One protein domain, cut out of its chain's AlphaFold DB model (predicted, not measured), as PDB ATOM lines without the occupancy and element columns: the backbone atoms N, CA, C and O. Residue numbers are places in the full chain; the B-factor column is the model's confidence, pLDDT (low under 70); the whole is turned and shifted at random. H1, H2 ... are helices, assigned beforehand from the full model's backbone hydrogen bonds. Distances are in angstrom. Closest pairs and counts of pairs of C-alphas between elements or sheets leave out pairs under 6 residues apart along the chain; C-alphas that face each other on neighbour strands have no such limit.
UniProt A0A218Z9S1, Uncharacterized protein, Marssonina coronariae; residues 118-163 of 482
ATOM      1  N   SER A 118      30.273  60.248  31.493       85.12
ATOM      2  CA  SER A 118      29.076  59.524  31.922       85.12
ATOM      3  C   SER A 118      27.868  60.477  31.916       85.12
ATOM      4  O   SER A 118      27.994  61.603  32.410       85.12
ATOM      5  N   PRO A 119      26.682  60.059  31.427       82.38
ATOM      6  CA  PRO A 119      25.491  60.915  31.432       82.38
ATOM      7  C   PRO A 119      25.191  61.488  32.825       82.38
ATOM      8  O   PRO A 119      24.918  62.673  32.978       82.38
ATOM      9  N   SER A 120      25.411  60.674  33.862       87.12
ATOM     10  CA  SER A 120      25.315  61.059  35.272       87.12
ATOM     11  C   SER A 120      26.230  62.215  35.697       87.12
ATOM     12  O   SER A 120      25.867  62.950  36.613       87.12
ATOM     13  N   LEU A 121      27.411  62.386  35.092       86.75
ATOM     14  CA  LEU A 121      28.316  63.503  35.383       86.75
ATOM     15  C   LEU A 121      27.873  64.763  34.634       86.75
ATOM     16  O   LEU A 121      27.865  65.849  35.215       86.75
ATOM     17  N   LEU A 122      27.444  64.614  33.379       92.19
ATOM     18  CA  LEU A 122      26.897  65.719  32.595       92.19
ATOM     19  C   LEU A 122      25.636  66.308  33.251       92.19
ATOM     20  O   LEU A 122      25.536  67.525  33.415       92.19
ATOM     21  N   ASP A 123      24.721  65.453  33.708       92.62
ATOM     22  CA  ASP A 123      23.520  65.873  34.434       92.62
ATOM     23  C   ASP A 123      23.855  66.569  35.760       92.62
ATOM     24  O   ASP A 123      23.200  67.548  36.113       92.62
ATOM     25  N   GLN A 124      24.898  66.134  36.478       94.94
ATOM     26  CA  GLN A 124      25.372  66.828  37.684       94.94
ATOM     27  C   GLN A 124      25.909  68.232  37.372       94.94
ATOM     28  O   GLN A 124      25.593  69.174  38.100       94.94
ATOM     29  N   VAL A 125      26.668  68.400  36.281       93.38
ATOM     30  CA  VAL A 125      27.157  69.717  35.834       93.38
ATOM     31  C   VAL A 125      25.988  70.624  35.436       93.38
ATOM     32  O   VAL A 125      25.898  71.746  35.940       93.38
ATOM     33  N   LYS A 126      25.036  70.128  34.629       96.12
ATOM     34  CA  LYS A 126      23.816  70.876  34.274       96.12
ATOM     35  C   LYS A 126      22.998  71.265  35.512       96.12
ATOM     36  O   LYS A 126      22.631  72.427  35.668       96.12
ATOM     37  N   GLN A 127      22.740  70.328  36.429       95.12
ATOM     38  CA  GLN A 127      22.002  70.598  37.670       95.12
ATOM     39  C   GLN A 127      22.710  71.611  38.574       95.12
ATOM     40  O   GLN A 127      22.038  72.414  39.225       95.12
ATOM     41  N   ARG A 128      24.046  71.591  38.629       95.06
ATOM     42  CA  ARG A 128      24.821  72.576  39.385       95.06
ATOM     43  C   ARG A 128      24.693  73.971  38.775       95.06
ATOM     44  O   ARG A 128      24.346  74.897  39.499       95.06
ATOM     45  N   ALA A 129      24.870  74.109  37.463       93.44
ATOM     46  CA  ALA A 129      24.737  75.402  36.796       93.44
ATOM     47  C   ALA A 129      23.305  75.976  36.902       93.44
ATOM     48  O   ALA A 129      23.139  77.168  37.154       93.44
ATOM     49  N   ARG A 130      22.263  75.129  36.844       97.00
ATOM     50  CA  ARG A 130      20.874  75.544  37.142       97.00
ATOM     51  C   ARG A 130      20.713  76.075  38.574       97.00
ATOM     52  O   ARG A 130      20.032  77.075  38.774       97.00
ATOM     53  N   LYS A 131      21.344  75.440  39.574       94.94
ATOM     54  CA  LYS A 131      21.341  75.913  40.978       94.94
ATOM     55  C   LYS A 131      22.123  77.214  41.174       94.94
ATOM     56  O   LYS A 131      21.782  77.988  42.061       94.94
ATOM     57  N   GLU A 132      23.145  77.450  40.359       95.31
ATOM     58  CA  GLU A 132      23.946  78.682  40.344       95.31
ATOM     59  C   GLU A 132      23.305  79.798  39.480       95.31
ATOM     60  O   GLU A 132      23.863  80.884  39.364       95.31
ATOM     61  N   GLY A 133      22.103  79.569  38.926       96.06
ATOM     62  CA  GLY A 133      21.280  80.590  38.262       96.06
ATOM     63  C   GLY A 133      21.558  80.807  36.770       96.06
ATOM     64  O   GLY A 133      21.016  81.743  36.181       96.06
ATOM     65  N   PHE A 134      22.374  79.963  36.136       95.56
ATOM     66  CA  PHE A 134      22.645  80.060  34.699       95.56
ATOM     67  C   PHE A 134      21.419  79.652  33.861       95.56
ATOM     68  O   PHE A 134      20.701  78.709  34.202       95.56
ATOM     69  N   ARG A 135      21.189  80.345  32.735       95.69
ATOM     70  CA  ARG A 135      20.124  79.989  31.780       95.69
ATOM     71  C   ARG A 135      20.443  78.674  31.070       95.69
ATOM     72  O   ARG A 135      21.602  78.418  30.751       95.69
ATOM     73  N   GLU A 136      19.416  77.891  30.743       91.75
ATOM     74  CA  GLU A 136      19.594  76.588  30.088       91.75
ATOM     75  C   GLU A 136      20.348  76.695  28.752       91.75
ATOM     76  O   GLU A 136      21.254  75.909  28.517       91.75
ATOM     77  N   ASP A 137      20.072  77.706  27.923       86.56
ATOM     78  CA  ASP A 137      20.753  77.900  26.635       86.56
ATOM     79  C   ASP A 137      22.263  78.163  26.789       86.56
ATOM     80  O   ASP A 137      23.074  77.646  26.019       86.56
ATOM     81  N   VAL A 138      22.660  78.893  27.837       90.31
ATOM     82  CA  VAL A 138      24.073  79.114  28.194       90.31
ATOM     83  C   VAL A 138      24.714  77.821  28.708       90.31
ATOM     84  O   VAL A 138      25.860  77.524  28.366       90.31
ATOM     85  N   ILE A 139      23.975  77.025  29.488       94.50
ATOM     86  CA  ILE A 139      24.426  75.716  29.985       94.50
ATOM     87  C   ILE A 139      24.648  74.746  28.815       94.50
ATOM     88  O   ILE A 139      25.684  74.084  28.762       94.50
ATOM     89  N   GLU A 140      23.718  74.670  27.862       91.00
ATOM     90  CA  GLU A 140      23.837  73.786  26.696       91.00
ATOM     91  C   GLU A 140      24.952  74.225  25.742       91.00
ATOM     92  O   GLU A 140      25.719  73.375  25.284       91.00
ATOM     93  N   ALA A 141      25.123  75.532  25.514       86.81
ATOM     94  CA  ALA A 141      26.243  76.059  24.734       86.81
ATOM     95  C   ALA A 141      27.605  75.737  25.382       86.81
ATOM     96  O   ALA A 141      28.512  75.251  24.703       86.81
ATOM     97  N   ALA A 142      27.747  75.940  26.698       87.38
ATOM     98  CA  ALA A 142      28.980  75.640  27.428       87.38
ATOM     99  C   ALA A 142      29.302  74.133  27.442       87.38
ATOM    100  O   ALA A 142      30.458  73.742  27.253       87.38
ATOM    101  N   VAL A 143      28.283  73.282  27.600       91.56
ATOM    102  CA  VAL A 143      28.396  71.820  27.477       91.56
ATOM    103  C   VAL A 143      28.845  71.419  26.070       91.56
ATOM    104  O   VAL A 143      29.826  70.689  25.935       91.56
ATOM    105  N   GLY A 144      28.167  71.912  25.029       89.19
ATOM    106  CA  GLY A 144      28.469  71.570  23.638       89.19
ATOM    107  C   GLY A 144      29.877  71.996  23.223       89.19
ATOM    108  O   GLY A 144      30.606  71.207  22.623       89.19
ATOM    109  N   LEU A 145      30.303  73.199  23.620       84.69
ATOM    110  CA  LEU A 145      31.661  73.692  23.378       84.69
ATOM    111  C   LEU A 145      32.720  72.858  24.119       84.69
ATOM    112  O   LEU A 145      33.788  72.599  23.569       84.69
ATOM    113  N   SER A 146      32.429  72.411  25.345       83.44
ATOM    114  CA  SER A 146      33.344  71.577  26.140       83.44
ATOM    115  C   SER A 146      33.503  70.172  25.553       83.44
ATOM    116  O   SER A 146      34.628  69.682  25.437       83.44
ATOM    117  N   LEU A 147      32.399  69.549  25.128       83.38
ATOM    118  CA  LEU A 147      32.416  68.266  24.417       83.38
ATOM    119  C   LEU A 147      33.207  68.378  23.110       83.38
ATOM    120  O   LEU A 147      34.169  67.633  22.918       83.38
ATOM    121  N   TRP A 148      32.886  69.372  22.276       86.00
ATOM    122  CA  TRP A 148      33.567  69.596  20.999       86.00
ATOM    123  C   TRP A 148      35.073  69.851  21.167       86.00
ATOM    124  O   TRP A 148      35.881  69.286  20.429       86.00
ATOM    125  N   LYS A 149      35.483  70.628  22.181       78.94
ATOM    126  CA  LYS A 149      36.907  70.817  22.509       78.94
ATOM    127  C   LYS A 149      37.575  69.512  22.954       78.94
ATOM    128  O   LYS A 149      38.713  69.267  22.561       78.94
ATOM    129  N   SER A 150      36.884  68.644  23.702       77.81
ATOM    130  CA  SER A 150      37.426  67.326  24.072       77.81
ATOM    131  C   SER A 150      37.608  66.397  22.860       77.81
ATOM    132  O   SER A 150      38.644  65.744  22.740       77.81
ATOM    133  N   GLU A 151      36.662  66.406  21.917       77.38
ATOM    134  CA  GLU A 151      36.714  65.629  20.671       77.38
ATOM    135  C   GLU A 151      37.813  66.136  19.726       77.38
ATOM    136  O   GLU A 151      38.578  65.334  19.192       77.38
ATOM    137  N   ALA A 152      37.973  67.457  19.585       71.94
ATOM    138  CA  ALA A 152      39.054  68.056  18.801       71.94
ATOM    139  C   ALA A 152      40.447  67.717  19.372       71.94
ATOM    140  O   ALA A 152      41.348  67.350  18.618       71.94
ATOM    141  N   ILE A 153      40.615  67.762  20.700       78.50
ATOM    142  CA  ILE A 153      41.866  67.373  21.376       78.50
ATOM    143  C   ILE A 153      42.156  65.872  21.203       78.50
ATOM    144  O   ILE A 153      43.316  65.495  21.028       78.50
ATOM    145  N   LEU A 154      41.135  65.008  21.232       75.19
ATOM    146  CA  LEU A 154      41.298  63.573  20.966       75.19
ATOM    147  C   LEU A 154      41.674  63.300  19.504       75.19
ATOM    148  O   LEU A 154      42.606  62.540  19.254       75.19
ATOM    149  N   ALA A 155      41.014  63.953  18.546       75.62
ATOM    150  CA  ALA A 155      41.338  63.828  17.127       75.62
ATOM    151  C   ALA A 155      42.775  64.292  16.823       75.62
ATOM    152  O   ALA A 155      43.521  63.588  16.142       75.62
ATOM    153  N   TYR A 156      43.187  65.423  17.399       76.88
ATOM    154  CA  TYR A 156      44.560  65.924  17.326       76.88
ATOM    155  C   TYR A 156      45.575  64.919  17.903       76.88
ATOM    156  O   TYR A 156      46.515  64.527  17.213       76.88
ATOM    157  N   LYS A 157      45.349  64.415  19.127       72.75
ATOM    158  CA  LYS A 157      46.224  63.409  19.766       72.75
ATOM    159  C   LYS A 157      46.313  62.086  19.000       72.75
ATOM    160  O   LYS A 157      47.328  61.405  19.101       72.75
ATOM    161  N   ASN A 158      45.279  61.739  18.239       81.12
ATOM    162  CA  ASN A 158      45.239  60.550  17.388       81.12
ATOM    163  C   ASN A 158      45.835  60.789  15.982       81.12
ATOM    164  O   ASN A 158      45.698  59.927  15.117       81.12
ATOM    165  N   GLY A 159      46.464  61.944  15.728       79.75
ATOM    166  CA  GLY A 159      47.112  62.254  14.450       79.75
ATOM    167  C   GLY A 159      46.154  62.589  13.301       79.75
ATOM    168  O   GLY A 159      46.596  62.695  12.163       79.75
ATOM    169  N   ILE A 160      44.857  62.788  13.575       77.31
ATOM    170  CA  ILE A 160      43.845  63.135  12.554       77.31
ATOM    171  C   ILE A 160      44.058  64.569  12.026       77.31
ATOM    172  O   ILE A 160      43.626  64.905  10.926       77.31
ATOM    173  N   TYR A 161      44.764  65.407  12.793       64.31
ATOM    174  CA  TYR A 161      45.118  66.783  12.444       64.31
ATOM    175  C   TYR A 161      46.622  67.034  12.647       64.31
ATOM    176  O   TYR A 161      47.015  67.739  13.574       64.31
ATOM    177  N   SER A 162      47.462  66.450  11.788       46.06
ATOM    178  CA  SER A 162      48.929  66.598  11.824       46.06
ATOM    179  C   SER A 162      49.433  68.026  11.570       46.06
ATOM    180  O   SER A 162      50.479  68.406  12.081       46.06
ATOM    181  N   ASP A 163      48.685  68.825  10.806       49.09
ATOM    182  CA  ASP A 163      49.198  70.048  10.164       49.09
ATOM    183  C   ASP A 163      48.804  71.354  10.900       49.09
ATOM    184  O   ASP A 163      48.857  72.434  10.314       49.09
TER     185      ASP A 163
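What this domain is: This is residues 118 to 163 of the 482 residues of an uncharacterized protein of Marssonina coronariae (UniProt A0A218Z9S1). Two helices joined by a tight link make a lopsided V: the shorter arm, H1, runs in to the closed end, and the longer arm, H2, folds back from it and runs on well past the place where the two meet. Residues 144 to 151 and 154 to 159 of the long arm and its end stick out with nothing beside them, and H2 makes most of the longest axis. The printed part has 46 residues with two named helices, H1 then H2, and no named strand; its class is all helix. It is only just loose, close to extended, with a radius of gyration of the C-alphas of 13.7 A, and its C-alphas span 41 by 19 by 11 A.

How they stand to each other: H1, residues 119 to 131, and H2, residues 136 to 157, form a helical hairpin. They touch, with 4 pairs of C-alphas within 8 A; the closest C-alphas are those of Lys 126 and Ile 139, 6.5 A apart. H1 touches with residues 126 to 130 alone, and H2 with residues 136 to 139 alone. Their lines stand at a steep tilt of 40 degrees, and they run opposite ways. In H1 and H2 every O i to N i+4 pair is within hydrogen-bond range.

Where its parts are: H1 begins at C-alpha 119, (25.491, 60.915, 31.432), and measures 18.3 A from first to last C-alpha. H2 begins at C-alpha 136, (19.594, 76.588, 30.088), and ends 31.5 A away at C-alpha 157, (46.224, 63.409, 19.766).

The domain as a whole: The two C-alphas farthest apart are those of Lys 131 and Asp 163, at 42.0 A. The printed part has no cut, and the link from H1 to H2, 4 residues, is tight. The mean pLDDT of the printed part is 84.7; residues 161 to 163 are under 70.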